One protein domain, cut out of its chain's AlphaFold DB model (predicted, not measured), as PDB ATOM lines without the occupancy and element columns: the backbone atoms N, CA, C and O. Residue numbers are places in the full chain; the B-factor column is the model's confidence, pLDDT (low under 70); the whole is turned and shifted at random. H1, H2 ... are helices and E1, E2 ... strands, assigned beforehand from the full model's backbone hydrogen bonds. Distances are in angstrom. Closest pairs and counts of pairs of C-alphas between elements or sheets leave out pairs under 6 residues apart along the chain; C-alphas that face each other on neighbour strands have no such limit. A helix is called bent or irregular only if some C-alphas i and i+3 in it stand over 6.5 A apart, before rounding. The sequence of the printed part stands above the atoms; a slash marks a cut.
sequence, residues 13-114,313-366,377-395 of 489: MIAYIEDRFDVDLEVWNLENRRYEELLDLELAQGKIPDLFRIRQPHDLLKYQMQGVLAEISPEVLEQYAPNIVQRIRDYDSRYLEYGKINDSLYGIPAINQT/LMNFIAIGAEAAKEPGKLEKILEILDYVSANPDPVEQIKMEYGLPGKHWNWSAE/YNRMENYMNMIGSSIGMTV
ATOM      1  N   MET A  13      56.266  77.515 242.308       96.62
ATOM      2  CA  MET A  13      56.315  76.238 243.017       96.62
ATOM      3  C   MET A  13      57.328  76.247 244.161       96.62
ATOM      4  O   MET A  13      57.116  75.518 245.123       96.62
ATOM      5  N   ILE A  14      58.366  77.090 244.107       96.56
ATOM      6  CA  ILE A  14      59.257  77.303 245.256       96.56
ATOM      7  C   ILE A  14      58.467  77.979 246.376       96.56
ATOM      8  O   ILE A  14      58.351  77.403 247.454       96.56
ATOM      9  N   ALA A  15      57.795  79.095 246.078       96.19
ATOM     10  CA  ALA A  15      56.959  79.808 247.047       96.19
ATOM     11  C   ALA A  15      55.844  78.924 247.643       96.19
ATOM     12  O   ALA A  15      55.535  79.013 248.829       96.19
ATOM     13  N   TYR A  16      55.245  78.038 246.838       96.25
ATOM     14  CA  TYR A  16      54.263  77.063 247.325       96.25
ATOM     15  C   TYR A  16      54.860  76.100 248.363       96.25
ATOM     16  O   TYR A  16      54.197  75.758 249.342       96.25
ATOM     17  N   ILE A  17      56.084  75.623 248.135       96.44
ATOM     18  CA  ILE A  17      56.753  74.674 249.031       96.44
ATOM     19  C   ILE A  17      57.210  75.391 250.306       96.44
ATOM     20  O   ILE A  17      57.005  74.856 251.394       96.44
ATOM     21  N   GLU A  18      57.739  76.607 250.188       97.00
ATOM     22  CA  GLU A  18      58.093  77.469 251.321       97.00
ATOM     23  C   GLU A  18      56.899  77.713 252.253       97.00
ATOM     24  O   GLU A  18      56.980  77.398 253.439       97.00
ATOM     25  N   ASP A  19      55.757  78.166 251.716       97.38
ATOM     26  CA  ASP A  19      54.528  78.402 252.494       97.38
ATOM     27  C   ASP A  19      53.998  77.115 253.139       97.38
ATOM     28  O   ASP A  19      53.600  77.095 254.305       97.38
ATOM     29  N   ARG A  20      54.030  76.002 252.397       96.25
ATOM     30  CA  ARG A  20      53.519  74.719 252.882       96.25
ATOM     31  C   ARG A  20      54.316  74.174 254.064       96.25
ATOM     32  O   ARG A  20      53.728  73.555 254.955       96.25
ATOM     33  N   PHE A  21      55.636  74.304 254.012       96.94
ATOM     34  CA  PHE A  21      56.536  73.678 254.978       96.94
ATOM     35  C   PHE A  21      57.103  74.652 256.010       96.94
ATOM     36  O   PHE A  21      57.767  74.181 256.933       96.94
ATOM     37  N   ASP A  22      56.793  75.947 255.890       97.06
ATOM     38  CA  ASP A  22      57.336  77.032 256.714       97.06
ATOM     39  C   ASP A  22      58.874  77.034 256.676       97.06
ATOM     40  O   ASP A  22      59.556  76.908 257.694       97.06
ATOM     41  N   VAL A  23      59.419  77.086 255.455       96.44
ATOM     42  CA  VAL A  23      60.864  77.068 255.162       96.44
ATOM     43  C   VAL A  23      61.234  78.156 254.154       96.44
ATOM     44  O   VAL A  23      60.368  78.668 253.456       96.44
ATOM     45  N   ASP A  24      62.525  78.473 254.063       95.38
ATOM     46  CA  ASP A  24      63.119  79.355 253.049       95.38
ATOM     47  C   ASP A  24      64.056  78.515 252.168       95.38
ATOM     48  O   ASP A  24      64.916  77.795 252.693       95.38
ATOM     49  N   LEU A  25      63.852  78.526 250.849       95.00
ATOM     50  CA  LEU A  25      64.564  77.670 249.902       95.00
ATOM     51  C   LEU A  25      65.501  78.486 249.006       95.00
ATOM     52  O   LEU A  25      65.115  79.029 247.973       95.00
ATOM     53  N   GLU A  26      66.796  78.445 249.318       94.06
ATOM     54  CA  GLU A  26      67.827  79.012 248.446       94.06
ATOM     55  C   GLU A  26      68.201  78.034 247.315       94.06
ATOM     56  O   GLU A  26      68.936  77.058 247.503       94.06
ATOM     57  N   VAL A  27      67.725  78.304 246.098       94.62
ATOM     58  CA  VAL A  27      68.032  77.466 244.932       94.62
ATOM     59  C   VAL A  27      69.367  77.859 244.299       94.62
ATOM     60  O   VAL A  27      69.495  78.880 243.624       94.62
ATOM     61  N   TRP A  28      70.360  76.979 244.417       94.25
ATOM     62  CA  TRP A  28      71.628  77.140 243.706       94.25
ATOM     63  C   TRP A  28      71.459  76.842 242.215       94.25
ATOM     64  O   TRP A  28      71.211  75.703 241.815       94.25
ATOM     65  N   ASN A  29      71.634  77.869 241.386       93.69
ATOM     66  CA  ASN A  29      71.568  77.776 239.930       93.69
ATOM     67  C   ASN A  29      72.951  77.468 239.334       93.69
ATOM     68  O   ASN A  29      73.666  78.366 238.886       93.69
ATOM     69  N   LEU A  30      73.331  76.187 239.330       94.62
ATOM     70  CA  LEU A  30      74.588  75.720 238.733       94.62
ATOM     71  C   LEU A  30      74.381  75.351 237.257       94.62
ATOM     72  O   LEU A  30      73.456  74.613 236.916       94.62
ATOM     73  N   GLU A  31      75.257  75.826 236.362       91.81
ATOM     74  CA  GLU A  31      75.147  75.537 234.927       91.81
ATOM     75  C   GLU A  31      75.204  74.023 234.668       91.81
ATOM     76  O   GLU A  31      76.196  73.364 234.974       91.81
ATOM     77  N   ASN A  32      74.166  73.470 234.032       88.88
ATOM     78  CA  ASN A  32      73.983  72.026 233.851       88.88
ATOM     79  C   ASN A  32      75.209  71.301 233.257       88.88
ATOM     80  O   ASN A  32      75.517  70.178 233.661       88.88
ATOM     81  N   ARG A  33      75.906  71.943 232.306       87.31
ATOM     82  CA  ARG A  33      77.087  71.395 231.609       87.31
ATOM     83  C   ARG A  33      78.370  71.428 232.439       87.31
ATOM     84  O   ARG A  33      79.305  70.712 232.104       87.31
ATOM     85  N   ARG A  34      78.413  72.256 233.483       92.25
ATOM     86  CA  ARG A  34      79.560  72.451 234.383       92.25
ATOM     87  C   ARG A  34      79.190  72.143 235.832       92.25
ATOM     88  O   ARG A  34      79.821  72.646 236.754       92.25
ATOM     89  N   TYR A  35      78.140  71.355 236.037       94.19
ATOM     90  CA  TYR A  35      77.541  71.137 237.349       94.19
ATOM     91  C   TYR A  35      78.553  70.604 238.362       94.19
ATOM     92  O   TYR A  35      78.658  71.153 239.449       94.19
ATOM     93  N   GLU A  36      79.317  69.579 237.985       94.31
ATOM     94  CA  GLU A  36      80.311  68.942 238.848       94.31
ATOM     95  C   GLU A  36      81.464  69.906 239.169       94.31
ATOM     96  O   GLU A  36      81.836  70.043 240.327       94.31
ATOM     97  N   GLU A  37      81.962  70.645 238.170       95.56
ATOM     98  CA  GLU A  37      83.015  71.660 238.345       95.56
ATOM     99  C   GLU A  37      82.579  72.782 239.301       95.56
ATOM    100  O   GLU A  37      83.334  73.184 240.186       95.56
ATOM    101  N   LEU A  38      81.358  73.296 239.125       96.81
ATOM    102  CA  LEU A  38      80.817  74.378 239.946       96.81
ATOM    103  C   LEU A  38      80.474  73.902 241.361       96.81
ATOM    104  O   LEU A  38      80.736  74.624 242.318       96.81
ATOM    105  N   LEU A  39      79.930  72.690 241.506       97.06
ATOM    106  CA  LEU A  39      79.676  72.092 242.813       97.06
ATOM    107  C   LEU A  39      80.992  71.883 243.575       97.06
ATOM    108  O   LEU A  39      81.101  72.325 244.715       97.06
ATOM    109  N   ASP A  40      82.009  71.294 242.936       96.69
ATOM    110  CA  ASP A  40      83.335  71.091 243.534       96.69
ATOM    111  C   ASP A  40      83.969  72.427 243.976       96.69
ATOM    112  O   ASP A  40      84.607  72.498 245.030       96.69
ATOM    113  N   LEU A  41      83.763  73.509 243.213       97.12
ATOM    114  CA  LEU A  41      84.246  74.849 243.558       97.12
ATOM    115  C   LEU A  41      83.581  75.422 244.821       97.12
ATOM    116  O   LEU A  41      84.265  76.057 245.628       97.12
ATOM    117  N   GLU A  42      82.275  75.229 245.000       97.31
ATOM    118  CA  GLU A  42      81.563  75.676 246.206       97.31
ATOM    119  C   GLU A  42      81.940  74.825 247.427       97.31
ATOM    120  O   GLU A  42      82.247  75.367 248.495       97.31
ATOM    121  N   LEU A  43      82.041  73.503 247.249       96.94
ATOM    122  CA  LEU A  43      82.488  72.583 248.298       96.94
ATOM    123  C   LEU A  43      83.910  72.921 248.773       96.94
ATOM    124  O   LEU A  43      84.171  72.944 249.977       96.94
ATOM    125  N   ALA A  44      84.821  73.272 247.858       96.00
ATOM    126  CA  ALA A  44      86.179  73.704 248.195       96.00
ATOM    127  C   ALA A  44      86.228  75.021 248.998       96.00
ATOM    128  O   ALA A  44      87.194  75.269 249.722       96.00
ATOM    129  N   GLN A  45      85.192  75.859 248.897       96.19
ATOM    130  CA  GLN A  45      85.020  77.065 249.716       96.19
ATOM    131  C   GLN A  45      84.371  76.771 251.079       96.19
ATOM    132  O   GLN A  45      84.171  77.694 251.869       96.19
ATOM    133  N   GLY A  46      84.040  75.508 251.361       94.06
ATOM    134  CA  GLY A  46      83.340  75.092 252.573       94.06
ATOM    135  C   GLY A  46      81.832  75.339 252.531       94.06
ATOM    136  O   GLY A  46      81.191  75.266 253.577       94.06
ATOM    137  N   LYS A  47      81.257  75.640 251.358       96.94
ATOM    138  CA  LYS A  47      79.807  75.787 251.197       96.94
ATOM    139  C   LYS A  47      79.221  74.461 250.729       96.94
ATOM    140  O   LYS A  47      79.415  74.059 249.584       96.94
ATOM    141  N   ILE A  48      78.518  73.780 251.628       97.31
ATOM    142  CA  ILE A  48      77.873  72.496 251.347       97.31
ATOM    143  C   ILE A  48      76.369  72.742 251.179       97.31
ATOM    144  O   ILE A  48      75.757  73.245 252.120       97.31
ATOM    145  N   PRO A  49      75.765  72.407 250.022       96.88
ATOM    146  CA  PRO A  49      74.318  72.484 249.861       96.88
ATOM    147  C   PRO A  49      73.600  71.540 250.824       96.88
ATOM    148  O   PRO A  49      74.046  70.410 251.034       96.88
ATOM    149  N   ASP A  50      72.440  71.958 251.326       97.81
ATOM    150  CA  ASP A  50      71.623  71.119 252.206       97.81
ATOM    151  C   ASP A  50      71.094  69.865 251.485       97.81
ATOM    152  O   ASP A  50      71.077  68.782 252.063       97.81
ATOM    153  N   LEU A  51      70.721  69.992 250.206       97.06
ATOM    154  CA  LEU A  51      70.225  68.911 249.351       97.06
ATOM    155  C   LEU A  51      70.765  69.077 247.927       97.06
ATOM    156  O   LEU A  51      70.604  70.130 247.306       97.06
ATOM    157  N   PHE A  52      71.380  68.039 247.361       96.62
ATOM    158  CA  PHE A  52      71.942  68.117 246.012       96.62
ATOM    159  C   PHE A  52      71.970  66.772 245.285       96.62
ATOM    160  O   PHE A  52      71.768  65.707 245.860       96.62
ATOM    161  N   ARG A  53      72.182  66.835 243.967       95.88
ATOM    162  CA  ARG A  53      72.192  65.667 243.087       95.88
ATOM    163  C   ARG A  53      73.628  65.217 242.858       95.88
ATOM    164  O   ARG A  53      74.452  65.997 242.405       95.88
ATOM    165  N   ILE A  54      73.897  63.938 243.042       96.19
ATOM    166  CA  ILE A  54      75.160  63.301 242.679       96.19
ATOM    167  C   ILE A  54      74.918  62.496 241.408       96.19
ATOM    168  O   ILE A  54      74.193  61.502 241.423       96.19
ATOM    169  N   ARG A  55      75.470  62.945 240.275       92.25
ATOM    170  CA  ARG A  55      75.128  62.371 238.963       92.25
ATOM    171  C   ARG A  55      75.758  61.012 238.701       92.25
ATOM    172  O   ARG A  55      75.231  60.286 237.866       92.25
ATOM    173  N   GLN A  56      76.867  60.698 239.367       89.81
ATOM    174  CA  GLN A  56      77.658  59.507 239.090       89.81
ATOM    175  C   GLN A  56      78.063  58.785 240.384       89.81
ATOM    176  O   GLN A  56      78.386  59.446 241.372       89.81
ATOM    177  N   PRO A  57      78.137  57.442 240.386       90.75
ATOM    178  CA  PRO A  57      78.573  56.676 241.556       90.75
ATOM    179  C   PRO A  57      79.967  57.050 242.082       90.75
ATOM    180  O   PRO A  57      80.210  56.990 243.285       90.75
ATOM    181  N   HIS A  58      80.893  57.472 241.213       88.75
ATOM    182  CA  HIS A  58      82.232  57.874 241.657       88.75
ATOM    183  C   HIS A  58      82.224  59.169 242.467       88.75
ATOM    184  O   HIS A  58      83.017  59.307 243.395       88.75
ATOM    185  N   ASP A  59      81.314  60.094 242.153       94.12
ATOM    186  CA  ASP A  59      81.143  61.319 242.924       94.12
ATOM    187  C   ASP A  59      80.537  61.023 244.300       94.12
ATOM    188  O   ASP A  59      80.936  61.654 245.272       94.12
ATOM    189  N   LEU A  60      79.653  60.023 244.417       95.62
ATOM    190  CA  LEU A  60      79.119  59.587 245.714       95.62
ATOM    191  C   LEU A  60      80.255  59.156 246.648       95.62
ATOM    192  O   LEU A  60      80.358  59.654 247.768       95.62
ATOM    193  N   LEU A  61      81.153  58.295 246.157       93.31
ATOM    194  CA  LEU A  61      82.319  57.850 246.919       93.31
ATOM    195  C   LEU A  61      83.286  59.009 247.219       93.31
ATOM    196  O   LEU A  61      83.723  59.161 248.358       93.31
ATOM    197  N   LYS A  62      83.583  59.857 246.223       93.94
ATOM    198  CA  LYS A  62      84.435  61.053 246.370       93.94
ATOM    199  C   LYS A  62      83.934  61.954 247.500       93.94
ATOM    200  O   LYS A  62      84.702  62.321 248.387       93.94
ATOM    201  N   TYR A  63      82.651  62.293 247.473       96.94
ATOM    202  CA  TYR A  63      82.024  63.195 248.430       96.94
ATOM    203  C   TYR A  63      81.888  62.571 249.824       96.94
ATOM    204  O   TYR A  63      82.127  63.249 250.825       96.94
ATOM    205  N   GLN A  64      81.601  61.271 249.913       95.88
ATOM    206  CA  GLN A  64      81.625  60.560 251.190       95.88
ATOM    207  C   GLN A  64      83.021  60.623 251.830       95.88
ATOM    208  O   GLN A  64      83.143  61.000 252.995       95.88
ATOM    209  N   MET A  65      84.085  60.353 251.064       93.62
ATOM    210  CA  MET A  65      85.470  60.413 251.554       93.62
ATOM    211  C   MET A  65      85.900  61.822 251.990       93.62
ATOM    212  O   MET A  65      86.752  61.963 252.866       93.62
ATOM    213  N   GLN A  66      85.327  62.863 251.384       95.62
ATOM    214  CA  GLN A  66      85.559  64.261 251.760       95.62
ATOM    215  C   GLN A  66      84.753  64.698 252.995       95.62
ATOM    216  O   GLN A  66      84.975  65.797 253.500       95.62
ATOM    217  N   GLY A  67      83.833  63.862 253.491       96.12
ATOM    218  CA  GLY A  67      82.979  64.173 254.637       96.12
ATOM    219  C   GLY A  67      81.892  65.207 254.337       96.12
ATOM    220  O   GLY A  67      81.399  65.844 255.263       96.12
ATOM    221  N   VAL A  68      81.529  65.400 253.061       97.75
ATOM    222  CA  VAL A  68      80.514  66.401 252.678       97.75
ATOM    223  C   VAL A  68      79.084  65.862 252.741       97.75
ATOM    224  O   VAL A  68      78.136  66.641 252.682       97.75
ATOM    225  N   LEU A  69      78.918  64.542 252.863       98.31
ATOM    226  CA  LEU A  69      77.622  63.867 252.871       98.31
ATOM    227  C   LEU A  69      77.178  63.549 254.296       98.31
ATOM    228  O   LEU A  69      77.967  63.050 255.099       98.31
ATOM    229  N   ALA A  70      75.906  63.801 254.589       97.69
ATOM    230  CA  ALA A  70      75.259  63.281 255.778       97.69
ATOM    231  C   ALA A  70      75.038  61.769 255.641       97.69
ATOM    232  O   ALA A  70      74.660  61.274 254.577       97.69
ATOM    233  N   GLU A  71      75.243  61.049 256.738       96.94
ATOM    234  CA  GLU A  71      74.757  59.682 256.882       96.94
ATOM    235  C   GLU A  71      73.247  59.708 257.154       96.94
ATOM    236  O   GLU A  71      72.772  60.465 258.005       96.94
ATOM    237  N   ILE A  72      72.496  58.872 256.441       95.69
ATOM    238  CA  ILE A  72      71.051  58.722 256.600       95.69
ATOM    239  C   ILE A  72      70.793  57.318 257.142       95.69
ATOM    240  O   ILE A  72      71.026  56.326 256.449       95.69
ATOM    241  N   SER A  73      70.309  57.209 258.381       92.62
ATOM    242  CA  SER A  73      69.942  55.895 258.914       92.62
ATOM    243  C   SER A  73      68.693  55.363 258.191       92.62
ATOM    244  O   SER A  73      67.804  56.155 257.848       92.62
ATOM    245  N   PRO A  74      68.578  54.041 257.961       90.50
ATOM    246  CA  PRO A  74      67.377  53.452 257.373       90.50
ATOM    247  C   PRO A  74      66.095  53.821 258.127       90.50
ATOM    248  O   PRO A  74      65.085  54.121 257.502       90.50
ATOM    249  N   GLU A  75      66.141  53.878 259.461       94.00
ATOM    250  CA  GLU A  75      64.991  54.227 260.302       94.00
ATOM    251  C   GLU A  75      64.533  55.670 260.072       94.00
ATOM    252  O   GLU A  75      63.335  55.926 259.958       94.00
ATOM    253  N   VAL A  76      65.479  56.608 259.973       95.38
ATOM    254  CA  VAL A  76      65.178  58.018 259.698       95.38
ATOM    255  C   VAL A  76      64.609  58.175 258.289       95.38
ATOM    256  O   VAL A  76      63.602  58.860 258.110       95.38
ATOM    257  N   LEU A  77      65.191  57.497 257.295       96.00
ATOM    258  CA  LEU A  77      64.666  57.518 255.931       96.00
ATOM    259  C   LEU A  77      63.241  56.950 255.862       96.00
ATOM    260  O   LEU A  77      62.372  57.552 255.244       96.00
ATOM    261  N   GLU A  78      62.982  55.817 256.512       96.12
ATOM    262  CA  GLU A  78      61.655  55.192 256.541       96.12
ATOM    263  C   GLU A  78      60.612  56.040 257.267       96.12
ATOM    264  O   GLU A  78      59.451  56.061 256.865       96.12
ATOM    265  N   GLN A  79      61.011  56.739 258.328       97.88
ATOM    266  CA  GLN A  79      60.101  57.571 259.103       97.88
ATOM    267  C   GLN A  79      59.720  58.861 258.366       97.88
ATOM    268  O   GLN A  79      58.557  59.263 258.424       97.88
ATOM    269  N   TYR A  80      60.680  59.507 257.701       98.31
ATOM    270  CA  TYR A  80      60.497  60.849 257.136       98.31
ATOM    271  C   TYR A  80      60.358  60.879 255.609       98.31
ATOM    272  O   TYR A  80      59.843  61.860 255.080       98.31
ATOM    273  N   ALA A  81      60.737  59.808 254.905       98.19
ATOM    274  CA  ALA A  81      60.498  59.630 253.472       98.19
ATOM    275  C   ALA A  81      59.885  58.254 253.116       98.19
ATOM    276  O   ALA A  81      60.424  57.512 252.281       98.19
ATOM    277  N   PRO A  82      58.753  57.877 253.746       98.00
ATOM    278  CA  PRO A  82      58.168  56.549 253.591       98.00
ATOM    279  C   PRO A  82      57.708  56.257 252.160       98.00
ATOM    280  O   PRO A  82      57.794  55.111 251.721       98.00
ATOM    281  N   ASN A  83      57.228  57.258 251.416       97.75
ATOM    282  CA  ASN A  83      56.696  57.027 250.077       97.75
ATOM    283  C   ASN A  83      57.821  56.762 249.072       97.75
ATOM    284  O   ASN A  83      57.708  55.837 248.269       97.75
ATOM    285  N   ILE A  84      58.933  57.500 249.143       97.38
ATOM    286  CA  ILE A  84      60.135  57.234 248.340       97.38
ATOM    287  C   ILE A  84      60.643  55.818 248.614       97.38
ATOM    288  O   ILE A  84      60.873  55.051 247.675       97.38
ATOM    289  N   VAL A  85      60.777  55.449 249.893       96.75
ATOM    290  CA  VAL A  85      61.233  54.108 250.279       96.75
ATOM    291  C   VAL A  85      60.291  53.036 249.744       96.75
ATOM    292  O   VAL A  85      60.759  52.049 249.174       96.75
ATOM    293  N   GLN A  86      58.977  53.230 249.875       95.75
ATOM    294  CA  GLN A  86      57.983  52.285 249.376       95.75
ATOM    295  C   GLN A  86      58.080  52.120 247.856       95.75
ATOM    296  O   GLN A  86      58.149  50.991 247.380       95.75
ATOM    297  N   ARG A  87      58.184  53.218 247.095       94.38
ATOM    298  CA  ARG A  87      58.345  53.180 245.630       94.38
ATOM    299  C   ARG A  87      59.582  52.381 245.222       94.38
ATOM    300  O   ARG A  87      59.505  51.556 244.313       94.38
ATOM    301  N   ILE A  88      60.714  52.601 245.893       94.88
ATOM    302  CA  ILE A  88      61.952  51.862 245.617       94.88
ATOM    303  C   ILE A  88      61.784  50.379 245.958       94.88
ATOM    304  O   ILE A  88      62.142  49.538 245.141       94.88
ATOM    305  N   ARG A  89      61.206  50.045 247.119       93.50
ATOM    306  CA  ARG A  89      60.980  48.655 247.556       93.50
ATOM    307  C   ARG A  89      60.030  47.889 246.640       93.50
ATOM    308  O   ARG A  89      60.326  46.745 246.311       93.50
ATOM    309  N   ASP A  90      58.930  48.519 246.234       92.50
ATOM    310  CA  ASP A  90      57.946  47.935 245.317       92.50
ATOM    311  C   ASP A  90      58.551  47.655 243.942       92.50
ATOM    312  O   ASP A  90      58.130  46.725 243.255       92.50
ATOM    313  N   TYR A  91      59.534  48.462 243.539       90.25
ATOM    314  CA  TYR A  91      60.252  48.256 242.296       90.25
ATOM    315  C   TYR A  91      61.336  47.183 242.431       90.25
ATOM    316  O   TYR A  91      61.269  46.155 241.763       90.25
ATOM    317  N   ASP A  92      62.331  47.433 243.283       90.12
ATOM    318  CA  ASP A  92      63.396  46.505 243.659       90.12
ATOM    319  C   ASP A  92      64.183  47.087 244.851       90.12
ATOM    320  O   ASP A  92      64.892  48.093 244.734       90.12
ATOM    321  N   SER A  93      64.088  46.437 246.012       89.75
ATOM    322  CA  SER A  93      64.733  46.896 247.249       89.75
ATOM    323  C   SER A  93      66.258  46.997 247.150       89.75
ATOM    324  O   SER A  93      66.853  47.791 247.883       89.75
ATOM    325  N   ARG A  94      66.895  46.269 246.220       88.94
ATOM    326  CA  ARG A  94      68.353  46.289 246.021       88.94
ATOM    327  C   ARG A  94      68.869  47.658 245.601       88.94
ATOM    328  O   ARG A  94      70.045  47.938 245.815       88.94
ATOM    329  N   TYR A  95      68.024  48.536 245.052       91.44
ATOM    330  CA  TYR A  95      68.493  49.861 244.652       91.44
ATOM    331  C   TYR A  95      68.998  50.704 245.823       91.44
ATOM    332  O   TYR A  95      69.908  51.510 245.634       91.44
ATOM    333  N   LEU A  96      68.453  50.502 247.030       91.75
ATOM    334  CA  LEU A  96      68.923  51.193 248.234       91.75
ATOM    335  C   LEU A  96      70.378  50.842 248.568       91.75
ATOM    336  O   LEU A  96      71.079  51.676 249.133       91.75
ATOM    337  N   GLU A  97      70.858  49.659 248.178       89.44
ATOM    338  CA  GLU A  97      72.241  49.239 248.419       89.44
ATOM    339  C   GLU A  97      73.247  50.051 247.590       89.44
ATOM    340  O   GLU A  97      74.349  50.318 248.061       89.44
ATOM    341  N   TYR A  98      72.870  50.539 246.400       91.56
ATOM    342  CA  TYR A  98      73.757  51.370 245.571       91.56
ATOM    343  C   TYR A  98      74.093  52.723 246.206       91.56
ATOM    344  O   TYR A  98      75.088  53.346 245.843       91.56
ATOM    345  N   GLY A  99      73.248  53.193 247.125       93.12
ATOM    346  CA  GLY A  99      73.445  54.437 247.860       93.12
ATOM    347  C   GLY A  99      74.317  54.300 249.108       93.12
ATOM    348  O   GLY A  99      74.586  55.309 249.770       93.12
ATOM    349  N   LYS A 100      74.701  53.069 249.475       91.94
ATOM    350  CA  LYS A 100      75.426  52.775 250.712       91.94
ATOM    351  C   LYS A 100      76.930  52.711 250.504       91.94
ATOM    352  O   LYS A 100      77.426  52.236 249.485       91.94
ATOM    353  N   ILE A 101      77.659  53.147 251.525       89.00
ATOM    354  CA  ILE A 101      79.110  53.001 251.649       89.00
ATOM    355  C   ILE A 101      79.387  52.538 253.082       89.00
ATOM    356  O   ILE A 101      79.048  53.247 254.025       89.00
ATOM    357  N   ASN A 102      80.014  51.367 253.251       82.75
ATOM    358  CA  ASN A 102      80.262  50.745 254.563       82.75
ATOM    359  C   ASN A 102      78.985  50.640 255.427       82.75
ATOM    360  O   ASN A 102      78.968  51.118 256.556       82.75
ATOM    361  N   ASP A 103      77.914  50.066 254.868       81.81
ATOM    362  CA  ASP A 103      76.590  49.866 255.494       81.81
ATOM    363  C   ASP A 103      75.759  51.130 255.797       81.81
ATOM    364  O   ASP A 103      74.557  51.026 256.053       81.81
ATOM    365  N   SER A 104      76.343  52.323 255.676       89.94
ATOM    366  CA  SER A 104      75.658  53.608 255.862       89.94
ATOM    367  C   SER A 104      75.160  54.179 254.531       89.94
ATOM    368  O   SER A 104      75.904  54.211 253.548       89.94
ATOM    369  N   LEU A 105      73.912  54.660 254.479       95.25
ATOM    370  CA  LEU A 105      73.345  55.295 253.285       95.25
ATOM    371  C   LEU A 105      73.796  56.760 253.195       95.25
ATOM    372  O   LEU A 105      73.570  57.536 254.121       95.25
ATOM    373  N   TYR A 106      74.384  57.143 252.061       97.31
ATOM    374  CA  TYR A 106      74.835  58.518 251.791       97.31
ATOM    375  C   TYR A 106      74.137  59.164 250.590       97.31
ATOM    376  O   TYR A 106      74.216  60.377 250.398       97.31
ATOM    377  N   GLY A 107      73.458  58.367 249.764       96.81
ATOM    378  CA  GLY A 107      72.715  58.854 248.610       96.81
ATOM    379  C   GLY A 107      71.428  58.071 248.407       96.81
ATOM    380  O   GLY A 107      71.448  56.851 248.297       96.81
ATOM    381  N   ILE A 108      70.301  58.766 248.314       97.44
ATOM    382  CA  ILE A 108      69.005  58.167 247.998       97.44
ATOM    383  C   ILE A 108      68.961  57.921 246.480       97.44
ATOM    384  O   ILE A 108      69.110  58.879 245.713       97.44
ATOM    385  N   PRO A 109      68.800  56.673 246.008       95.94
ATOM    386  CA  PRO A 109      68.893  56.350 244.587       95.94
ATOM    387  C   PRO A 109      67.686  56.893 243.813       95.94
ATOM    388  O   PRO A 109      66.536  56.609 244.143       95.94
ATOM    389  N   ALA A 110      67.947  57.637 242.740       95.00
ATOM    390  CA  ALA A 110      66.933  58.042 241.774       95.00
ATOM    391  C   ALA A 110      66.873  57.020 240.632       95.00
ATOM    392  O   ALA A 110      67.872  56.797 239.939       95.00
ATOM    393  N   ILE A 111      65.699  56.426 240.418       93.06
ATOM    394  CA  ILE A 111      65.501  55.315 239.479       93.06
ATOM    395  C   ILE A 111      64.576  55.780 238.360       93.06
ATOM    396  O   ILE A 111      63.412  56.093 238.600       93.06
ATOM    397  N   ASN A 112      65.082  55.817 237.127       90.88
ATOM    398  CA  ASN A 112      64.300  56.199 235.958       90.88
ATOM    399  C   ASN A 112      63.781  54.960 235.217       90.88
ATOM    400  O   ASN A 112      64.528  54.305 234.493       90.88
ATOM    401  N   GLN A 113      62.481  54.687 235.325       86.31
ATOM    402  CA  GLN A 113      61.860  53.533 234.666       86.31
ATOM    403  C   GLN A 113      61.884  53.617 233.142       86.31
ATOM    404  O   GLN A 113      61.935  52.592 232.477       86.31
ATOM    405  N   THR A 114      61.913  54.819 232.565       87.50
ATOM    406  CA  THR A 114      61.991  54.989 231.102       87.50
ATOM    407  C   THR A 114      63.342  54.557 230.519       87.50
ATOM    408  O   THR A 114      63.495  54.451 229.305       87.50
ATOM    409  N   LEU A 313      69.204  52.990 237.546       92.19
ATOM    410  CA  LEU A 313      69.838  53.910 238.484       92.19
ATOM    411  C   LEU A 313      70.421  55.098 237.715       92.19
ATOM    412  O   LEU A 313      71.377  54.973 236.952       92.19
ATOM    413  N   MET A 314      69.828  56.271 237.908       90.69
ATOM    414  CA  MET A 314      70.172  57.459 237.134       90.69
ATOM    415  C   MET A 314      71.151  58.379 237.864       90.69
ATOM    416  O   MET A 314      71.933  59.079 237.225       90.69
ATOM    417  N   ASN A 315      71.000  58.507 239.179       94.00
ATOM    418  CA  ASN A 315      71.782  59.382 240.053       94.00
ATOM    419  C   ASN A 315      71.412  59.102 241.515       94.00
ATOM    420  O   ASN A 315      70.556  58.262 241.790       94.00
ATOM    421  N   PHE A 316      72.006  59.865 242.428       96.50
ATOM    422  CA  PHE A 316      71.631  59.894 243.833       96.50
ATOM    423  C   PHE A 316      71.235  61.304 244.254       96.50
ATOM    424  O   PHE A 316      71.764  62.290 243.733       96.50
ATOM    425  N   ILE A 317      70.346  61.395 245.232       97.38
ATOM    426  CA  ILE A 317      70.085  62.618 245.983       97.38
ATOM    427  C   ILE A 317      70.771  62.500 247.332       97.38
ATOM    428  O   ILE A 317      70.569  61.520 248.043       97.38
ATOM    429  N   ALA A 318      71.592  63.484 247.672       97.44
ATOM    430  CA  ALA A 318      72.348  63.498 248.909       97.44
ATOM    431  C   ALA A 318      72.015  64.723 249.754       97.44
ATOM    432  O   ALA A 318      71.661  65.781 249.228       97.44
ATOM    433  N   ILE A 319      72.158  64.553 251.066       98.12
ATOM    434  CA  ILE A 319      71.993  65.606 252.064       98.12
ATOM    435  C   ILE A 319      73.385  66.047 252.520       98.12
ATOM    436  O   ILE A 319      74.259  65.210 252.758       98.12
ATOM    437  N   GLY A 320      73.607  67.355 252.620       98.06
ATOM    438  CA  GLY A 320      74.875  67.919 253.074       98.06
ATOM    439  C   GLY A 320      75.155  67.618 254.547       98.06
ATOM    440  O   GLY A 320      74.261  67.694 255.389       98.06
ATOM    441  N   ALA A 321      76.412  67.330 254.887       97.50
ATOM    442  CA  ALA A 321      76.813  67.004 256.258       97.50
ATOM    443  C   ALA A 321      76.516  68.127 257.272       97.50
ATOM    444  O   ALA A 321      76.254  67.844 258.439       97.50
ATOM    445  N   GLU A 322      76.536  69.398 256.849       96.12
ATOM    446  CA  GLU A 322      76.181  70.529 257.721       96.12
ATOM    447  C   GLU A 322      74.680  70.574 258.037       96.12
ATOM    448  O   GLU A 322      74.318  70.876 259.173       96.12
ATOM    449  N   ALA A 323      73.812  70.196 257.089       96.44
ATOM    450  CA  ALA A 323      72.364  70.175 257.296       96.44
ATOM    451  C   ALA A 323      71.970  69.227 258.436       96.44
ATOM    452  O   ALA A 323      71.128  69.559 259.263       96.44
ATOM    453  N   ALA A 324      72.636  68.073 258.531       94.75
ATOM    454  CA  ALA A 324      72.382  67.081 259.575       94.75
ATOM    455  C   ALA A 324      72.827  67.516 260.984       94.75
ATOM    456  O   ALA A 324      72.453  66.879 261.968       94.75
ATOM    457  N   LYS A 325      73.628  68.584 261.115       95.56
ATOM    458  CA  LYS A 325      74.038  69.124 262.424       95.56
ATOM    459  C   LYS A 325      72.988  70.047 263.030       95.56
ATOM    460  O   LYS A 325      73.020  70.287 264.238       95.56
ATOM    461  N   GLU A 326      72.094  70.587 262.209       96.25
ATOM    462  CA  GLU A 326      70.999  71.433 262.661       96.25
ATOM    463  C   GLU A 326      69.818  70.555 263.117       96.25
ATOM    464  O   GLU A 326      69.302  69.763 262.324       96.25
ATOM    465  N   PRO A 327      69.378  70.652 264.387       96.25
ATOM    466  CA  PRO A 327      68.323  69.786 264.907       96.25
ATOM    467  C   PRO A 327      67.027  69.866 264.088       96.25
ATOM    468  O   PRO A 327      66.456  70.944 263.942       96.25
ATOM    469  N   GLY A 328      66.533  68.723 263.607       96.12
ATOM    470  CA  GLY A 328      65.275  68.629 262.858       96.12
ATOM    471  C   GLY A 328      65.384  68.968 261.367       96.12
ATOM    472  O   GLY A 328      64.413  68.782 260.631       96.12
ATOM    473  N   LYS A 329      66.530  69.481 260.902       97.75
ATOM    474  CA  LYS A 329      66.681  69.931 259.513       97.75
ATOM    475  C   LYS A 329      66.772  68.764 258.536       97.75
ATOM    476  O   LYS A 329      66.149  68.818 257.480       97.75
ATOM    477  N   LEU A 330      67.483  67.693 258.890       97.56
ATOM    478  CA  LEU A 330      67.558  66.484 258.063       97.56
ATOM    479  C   LEU A 330      66.173  65.849 257.884       97.56
ATOM    480  O   LEU A 330      65.778  65.525 256.767       97.56
ATOM    481  N   GLU A 331      65.412  65.742 258.968       98.06
ATOM    482  CA  GLU A 331      64.040  65.248 258.973       98.06
ATOM    483  C   GLU A 331      63.140  66.111 258.081       98.06
ATOM    484  O   GLU A 331      62.429  65.587 257.227       98.06
ATOM    485  N   LYS A 332      63.227  67.443 258.211       98.38
ATOM    486  CA  LYS A 332      62.459  68.379 257.380       98.38
ATOM    487  C   LYS A 332      62.803  68.260 255.893       98.38
ATOM    488  O   LYS A 332      61.897  68.275 255.062       98.38
ATOM    489  N   ILE A 333      64.084  68.114 255.549       98.06
ATOM    490  CA  ILE A 333      64.532  67.905 254.162       98.06
ATOM    491  C   ILE A 333      63.922  66.621 253.590       98.06
ATOM    492  O   ILE A 333      63.428  66.635 252.463       98.06
ATOM    493  N   LEU A 334      63.927  65.527 254.358       98.31
ATOM    494  CA  LEU A 334      63.344  64.251 253.937       98.31
ATOM    495  C   LEU A 334      61.822  64.344 253.755       98.31
ATOM    496  O   LEU A 334      61.325  63.883 252.730       98.31
ATOM    497  N   GLU A 335      61.106  65.002 254.672       98.25
ATOM    498  CA  GLU A 335      59.657  65.237 254.552       98.25
ATOM    499  C   GLU A 335      59.305  66.014 253.275       98.25
ATOM    500  O   GLU A 335      58.366  65.656 252.558       98.25
ATOM    501  N   ILE A 336      60.062  67.077 252.974       98.00
ATOM    502  CA  ILE A 336      59.873  67.877 251.757       98.00
ATOM    503  C   ILE A 336      60.182  67.027 250.523       98.00
ATOM    504  O   ILE A 336      59.390  67.001 249.580       98.00
ATOM    505  N   LEU A 337      61.309  66.309 250.522       97.81
ATOM    506  CA  LEU A 337      61.721  65.482 249.392       97.81
ATOM    507  C   LEU A 337      60.685  64.393 249.085       97.81
ATOM    508  O   LEU A 337      60.344  64.199 247.917       97.81
ATOM    509  N   ASP A 338      60.156  63.725 250.109       98.12
ATOM    510  CA  ASP A 338      59.116  62.701 249.987       98.12
ATOM    511  C   ASP A 338      57.817  63.266 249.421       98.12
ATOM    512  O   ASP A 338      57.261  62.718 248.467       98.12
ATOM    513  N   TYR A 339      57.382  64.418 249.939       97.31
ATOM    514  CA  TYR A 339      56.188  65.103 249.456       97.31
ATOM    515  C   TYR A 339      56.308  65.525 247.993       97.31
ATOM    516  O   TYR A 339      55.365  65.350 247.226       97.31
ATOM    517  N   VAL A 340      57.448  66.098 247.603       95.88
ATOM    518  CA  VAL A 340      57.652  66.610 246.243       95.88
ATOM    519  C   VAL A 340      57.835  65.467 245.244       95.88
ATOM    520  O   VAL A 340      57.406  65.578 244.100       95.88
ATOM    521  N   SER A 341      58.455  64.361 245.659       95.44
ATOM    522  CA  SER A 341      58.894  63.313 244.727       95.44
ATOM    523  C   SER A 341      57.954  62.115 244.652       95.44
ATOM    524  O   SER A 341      57.881  61.468 243.612       95.44
ATOM    525  N   ALA A 342      57.262  61.777 245.743       95.31
ATOM    526  CA  ALA A 342      56.551  60.507 245.874       95.31
ATOM    527  C   ALA A 342      55.163  60.638 246.514       95.31
ATOM    528  O   ALA A 342      54.657  59.659 247.063       95.31
ATOM    529  N   ASN A 343      54.526  61.810 246.432       94.81
ATOM    530  CA  ASN A 343      53.194  62.001 247.002       94.81
ATOM    531  C   ASN A 343      52.209  60.913 246.521       94.81
ATOM    532  O   ASN A 343      52.100  60.689 245.312       94.81
ATOM    533  N   PRO A 344      51.487  60.229 247.427       92.94
ATOM    534  CA  PRO A 344      50.519  59.210 247.034       92.94
ATOM    535  C   PRO A 344      49.226  59.800 246.454       92.94
ATOM    536  O   PRO A 344      48.478  59.069 245.808       92.94
ATOM    537  N   ASP A 345      48.939  61.087 246.684       93.19
ATOM    538  CA  ASP A 345      47.815  61.776 246.055       93.19
ATOM    539  C   ASP A 345      48.178  62.145 244.601       93.19
ATOM    540  O   ASP A 345      49.106  62.933 244.391       93.19
ATOM    541  N   PRO A 346      47.461  61.625 243.584       88.31
ATOM    542  CA  PRO A 346      47.792  61.881 242.182       88.31
ATOM    543  C   PRO A 346      47.726  63.361 241.784       88.31
ATOM    544  O   PRO A 346      48.482  63.801 240.922       88.31
ATOM    545  N   VAL A 347      46.837  64.148 242.402       91.12
ATOM    546  CA  VAL A 347      46.721  65.586 242.122       91.12
ATOM    547  C   VAL A 347      47.924  66.322 242.692       91.12
ATOM    548  O   VAL A 347      48.473  67.189 242.014       91.12
ATOM    549  N   GLU A 348      48.354  65.990 243.909       93.62
ATOM    550  CA  GLU A 348      49.578  66.566 244.474       93.62
ATOM    551  C   GLU A 348      50.820  66.118 243.705       93.62
ATOM    552  O   GLU A 348      51.676  66.953 243.432       93.62
ATOM    553  N   GLN A 349      50.901  64.853 243.285       90.62
ATOM    554  CA  GLN A 349      52.015  64.349 242.483       90.62
ATOM    555  C   GLN A 349      52.163  65.144 241.176       90.62
ATOM    556  O   GLN A 349      53.221  65.717 240.915       90.62
ATOM    557  N   ILE A 350      51.087  65.256 240.388       91.44
ATOM    558  CA  ILE A 350      51.101  66.032 239.138       91.44
ATOM    559  C   ILE A 350      51.362  67.510 239.434       91.44
ATOM    560  O   ILE A 350      52.063  68.171 238.674       91.44
ATOM    561  N   LYS A 351      50.859  68.043 240.554       95.06
ATOM    562  CA  LYS A 351      51.125  69.430 240.942       95.06
ATOM    563  C   LYS A 351      52.607  69.690 241.193       95.06
ATOM    564  O   LYS A 351      53.121  70.721 240.764       95.06
ATOM    565  N   MET A 352      53.282  68.777 241.885       94.94
ATOM    566  CA  MET A 352      54.704  68.908 242.202       94.94
ATOM    567  C   MET A 352      55.589  68.795 240.964       94.94
ATOM    568  O   MET A 352      56.653  69.396 240.947       94.94
ATOM    569  N   GLU A 353      55.137  68.106 239.916       91.50
ATOM    570  CA  GLU A 353      55.887  67.956 238.666       91.50
ATOM    571  C   GLU A 353      55.547  69.048 237.631       91.50
ATOM    572  O   GLU A 353      56.442  69.695 237.081       91.50
ATOM    573  N   TYR A 354      54.258  69.322 237.414       93.75
ATOM    574  CA  TYR A 354      53.739  70.143 236.310       93.75
ATOM    575  C   TYR A 354      53.127  71.486 236.749       93.75
ATOM    576  O   TYR A 354      52.689  72.271 235.908       93.75
ATOM    577  N   GLY A 355      53.100  71.790 238.050       96.06
ATOM    578  CA  GLY A 355      52.628  73.063 238.603       96.06
ATOM    579  C   GLY A 355      51.168  73.064 239.068       96.06
ATOM    580  O   GLY A 355      50.511  72.040 239.172       96.06
ATOM    581  N   LEU A 356      50.614  74.236 239.378       95.75
ATOM    582  CA  LEU A 356      49.241  74.374 239.892       95.75
ATOM    583  C   LEU A 356      48.124  73.932 238.907       95.75
ATOM    584  O   LEU A 356      48.111  74.404 237.761       95.75
ATOM    585  N   PRO A 357      47.134  73.125 239.357       94.81
ATOM    586  CA  PRO A 357      45.964  72.755 238.555       94.81
ATOM    587  C   PRO A 357      45.101  73.980 238.226       94.81
ATOM    588  O   PRO A 357      44.986  74.908 239.027       94.81
ATOM    589  N   GLY A 358      44.495  74.009 237.038       94.25
ATOM    590  CA  GLY A 358      43.720  75.153 236.540       94.25
ATOM    591  C   GLY A 358      44.565  76.324 236.034       94.25
ATOM    592  O   GLY A 358      44.032  77.211 235.367       94.25
ATOM    593  N   LYS A 359      45.875  76.326 236.317       95.50
ATOM    594  CA  LYS A 359      46.831  77.331 235.838       95.50
ATOM    595  C   LYS A 359      47.806  76.747 234.822       95.50
ATOM    596  O   LYS A 359      47.947  77.308 233.740       95.50
ATOM    597  N   HIS A 360      48.452  75.632 235.159       96.12
ATOM    598  CA  HIS A 360      49.460  74.987 234.313       96.12
ATOM    599  C   HIS A 360      48.912  73.776 233.567       96.12
ATOM    600  O   HIS A 360      49.305  73.519 232.432       96.12
ATOM    601  N   TRP A 361      47.980  73.054 234.183       95.25
ATOM    602  CA  TRP A 361      47.394  71.843 233.628       95.25
ATOM    603  C   TRP A 361      45.950  71.656 234.092       95.25
ATOM    604  O   TRP A 361      45.531  72.233 235.097       95.25
ATOM    605  N   ASN A 362      45.201  70.834 233.359       94.31
ATOM    606  CA  ASN A 362      43.857  70.389 233.714       94.31
ATOM    607  C   ASN A 362      43.710  68.883 233.486       94.31
ATOM    608  O   ASN A 362      44.347  68.314 232.600       94.31
ATOM    609  N   TRP A 363      42.821  68.251 234.253       91.44
ATOM    610  CA  TRP A 363      42.370  66.891 233.967       91.44
ATOM    611  C   TRP A 363      41.616  66.837 232.640       91.44
ATOM    612  O   TRP A 363      40.849  67.748 232.306       91.44
ATOM    613  N   SER A 364      41.810  65.750 231.901       85.81
ATOM    614  CA  SER A 364      40.965  65.425 230.763       85.81
ATOM    615  C   SER A 364      39.537  65.167 231.244       85.81
ATOM    616  O   SER A 364      39.305  64.491 232.246       85.81
ATOM    617  N   ALA A 365      38.561  65.714 230.520       84.56
ATOM    618  CA  ALA A 365      37.152  65.412 230.760       84.56
ATOM    619  C   ALA A 365      36.760  64.020 230.228       84.56
ATOM    620  O   ALA A 365      35.720  63.490 230.612       84.56
ATOM    621  N   GLU A 366      37.573  63.454 229.333       78.88
ATOM    622  CA  GLU A 366      37.304  62.193 228.636       78.88
ATOM    623  C   GLU A 366      37.973  60.990 229.317       78.88
ATOM    624  O   GLU A 366      37.448  59.880 229.250       78.88
ATOM    625  N   TYR A 377      52.265  76.909 228.542       93.75
ATOM    626  CA  TYR A 377      53.183  75.930 229.143       93.75
ATOM    627  C   TYR A 377      53.385  74.678 228.289       93.75
ATOM    628  O   TYR A 377      54.499  74.171 228.203       93.75
ATOM    629  N   ASN A 378      52.351  74.233 227.571       88.31
ATOM    630  CA  ASN A 378      52.450  73.112 226.632       88.31
ATOM    631  C   ASN A 378      53.424  73.339 225.456       88.31
ATOM    632  O   ASN A 378      53.774  72.385 224.768       88.31
ATOM    633  N   ARG A 379      53.851  74.584 225.207       86.94
ATOM    634  CA  ARG A 379      54.801  74.958 224.143       86.94
ATOM    635  C   ARG A 379      56.114  75.529 224.670       86.94
ATOM    636  O   ARG A 379      56.990  75.862 223.877       86.94
ATOM    637  N   MET A 380      56.243  75.695 225.981       89.50
ATOM    638  CA  MET A 380      57.431  76.280 226.587       89.50
ATOM    639  C   MET A 380      58.441  75.188 226.924       89.50
ATOM    640  O   MET A 380      58.186  74.307 227.744       89.50
ATOM    641  N   GLU A 381      59.627  75.275 226.330       85.75
ATOM    642  CA  GLU A 381      60.745  74.424 226.724       85.75
ATOM    643  C   GLU A 381      61.180  74.736 228.158       85.75
ATOM    644  O   GLU A 381      61.281  75.897 228.553       85.75
ATOM    645  N   ASN A 382      61.475  73.693 228.937       88.56
ATOM    646  CA  ASN A 382      61.972  73.804 230.313       88.56
ATOM    647  C   ASN A 382      61.082  74.639 231.262       88.56
ATOM    648  O   ASN A 382      61.571  75.125 232.281       88.56
ATOM    649  N   TYR A 383      59.780  74.792 230.984       94.56
ATOM    650  CA  TYR A 383      58.893  75.607 231.828       94.56
ATOM    651  C   TYR A 383      58.827  75.104 233.280       94.56
ATOM    652  O   TYR A 383      58.679  75.909 234.193       94.56
ATOM    653  N   MET A 384      59.003  73.797 233.502       94.06
ATOM    654  CA  MET A 384      59.105  73.197 234.838       94.06
ATOM    655  C   MET A 384      60.246  73.813 235.667       94.06
ATOM    656  O   MET A 384      60.085  74.055 236.862       94.06
ATOM    657  N   ASN A 385      61.378  74.163 235.038       93.38
ATOM    658  CA  ASN A 385      62.433  74.924 235.709       93.38
ATOM    659  C   ASN A 385      61.992  76.367 235.996       93.38
ATOM    660  O   ASN A 385      62.284  76.875 237.072       93.38
ATOM    661  N   MET A 386      61.261  77.007 235.075       94.19
ATOM    662  CA  MET A 386      60.782  78.387 235.248       94.19
ATOM    663  C   MET A 386      59.782  78.532 236.397       94.19
ATOM    664  O   MET A 386      59.782  79.553 237.073       94.19
ATOM    665  N   ILE A 387      58.939  77.524 236.621       96.00
ATOM    666  CA  ILE A 387      57.982  77.530 237.733       96.00
ATOM    667  C   ILE A 387      58.571  76.948 239.020       96.00
ATOM    668  O   ILE A 387      57.925  77.040 240.055       96.00
ATOM    669  N   GLY A 388      59.769  76.354 238.974       94.31
ATOM    670  CA  GLY A 388      60.444  75.773 240.139       94.31
ATOM    671  C   GLY A 388      59.967  74.377 240.548       94.31
ATOM    672  O   GLY A 388      60.211  73.966 241.675       94.31
ATOM    673  N   SER A 389      59.308  73.620 239.666       93.25
ATOM    674  CA  SER A 389      58.809  72.271 239.986       93.25
ATOM    675  C   SER A 389      59.901  71.186 239.951       93.25
ATOM    676  O   SER A 389      59.733  70.088 240.470       93.25
ATOM    677  N   SER A 390      61.080  71.480 239.392       85.19
ATOM    678  CA  SER A 390      62.177  70.507 239.221       85.19
ATOM    679  C   SER A 390      63.067  70.289 240.464       85.19
ATOM    680  O   SER A 390      64.253  69.969 240.321       85.19
ATOM    681  N   ILE A 391      62.535  70.476 241.679       86.06
ATOM    682  CA  ILE A 391      63.288  70.286 242.935       86.06
ATOM    683  C   ILE A 391      63.111  68.901 243.573       86.06
ATOM    684  O   ILE A 391      63.786  68.599 244.551       86.06
ATOM    685  N   GLY A 392      62.244  68.052 243.017       90.62
ATOM    686  CA  GLY A 392      62.075  66.657 243.431       90.62
ATOM    687  C   GLY A 392      63.052  65.688 242.763       90.62
ATOM    688  O   GLY A 392      63.827  66.045 241.869       90.62
ATOM    689  N   MET A 393      63.000  64.429 243.188       93.12
ATOM    690  CA  MET A 393      63.787  63.339 242.621       93.12
ATOM    691  C   MET A 393      62.947  62.407 241.755       93.12
ATOM    692  O   MET A 393      61.749  62.246 241.962       93.12
ATOM    693  N   THR A 394      63.591  61.746 240.796       92.19
ATOM    694  CA  THR A 394      62.929  60.704 240.008       92.19
ATOM    695  C   THR A 394      62.755  59.455 240.862       92.19
ATOM    696  O   THR A 394      63.742  58.838 241.269       92.19
ATOM    697  N   VAL A 395      61.502  59.079 241.101       91.81
ATOM    698  CA  VAL A 395      61.131  57.841 241.790       91.81
ATOM    699  C   VAL A 395      60.587  56.820 240.794       91.81
ATOM    700  O   VAL A 395      59.989  57.198 239.783       91.81
TER     701      VAL A 395
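Overview. This is residues 13 to 114, 313 to 366 and 377 to 395 of the 489 residues of an uncharacterized protein of Paenibacillus xylanexedens (UniProt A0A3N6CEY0). A small wall of three strands, E1, E3 and E2, has helices set round it, with H3 over one face, H5 beside the strands and H6 grazing the sheet. From H6 the model runs through H7 to a looser end, where H1 and H8 come near H7 and E4 lies farthest out. The printed part has 175 residues with eight named helices and four named strands, in the order H1 H2 E1 H3 H4 H5 E2 E3 H6 H7 E4 H8; the sheet is antiparallel and the class is mostly helix. The whole is compact, with a radius of gyration of the C-alphas of 16.4 A and spans of 52 by 35 by 33 A.

Arrangement. Start at H1, residues 13 to 21, which is close to but not clearly touching H8, residues 383 to 387; their closest C-alphas, Met 13 and Ile 387, are 5.7 A apart. Next, H2, residues 32 to 44, only grazes the sheet with its residues 35 to 39. In that sheet E1, residues 51 to 54, is antiparallel to the inner strand E3, residues 313 to 319, with N 52 and O 318 2.9 A apart. On its other side E3 is antiparallel to E2, residues 108 to 111, with N 110 and O 315 2.8 A apart. H3, residues 57 to 65, lies over E1 and E3 at a height over the sheet of 10.1 A. H5, residues 82 to 99, stands at the sheet's level. The hub is H6, residues 329 to 342, about perpendicular to the three helices it touches. It touches H4, residues 74 to 80, closest at the C-alphas of Tyr 80 and Glu 335, 5.2 A; H5 at those of Ile 84 and Ala 342, 5.4 A; and H7, residues 346 to 354, at those of Val 340 and Met 352, 5.5 A. E4, residues 361 to 363, pairs with no named strand. Every O i to N i+4 pair is within hydrogen-bond range in H1, H3, H4, H6, H7 and H8, against 7 of 9 in H2 and 7 of 14 in H5.

Along the chain. Find C-alpha 13 at (56.315, 76.238, 243.017), where H1 begins. H2 spans 18.9 A and is irregular, with C-alphas 33 and 36 8.3 A apart. H5 spans 16.5 A and is irregular, with C-alphas 91 and 94 9.1 A apart and a kink of 118 degrees near residue 92. E3 spans 18.1 A, and H6 spans 19.4 A to C-alpha 342 at (56.551, 60.507, 245.874). H8 ends at C-alpha 387, (57.982, 77.530, 237.733).

Size, cuts and confidence. The C-alphas farthest apart, Gln 45 and Glu 366, are 54.2 A from each other. Residues 115 to 312 are not printed, a gap of 10.8 A between C-alphas 114 and 313; nor are residues 367 to 376, a gap of 21.0 A between C-alphas 366 and 377. Of the links printed whole, none is long. The mean pLDDT of the printed part is 94.1, and no printed residue is under 70.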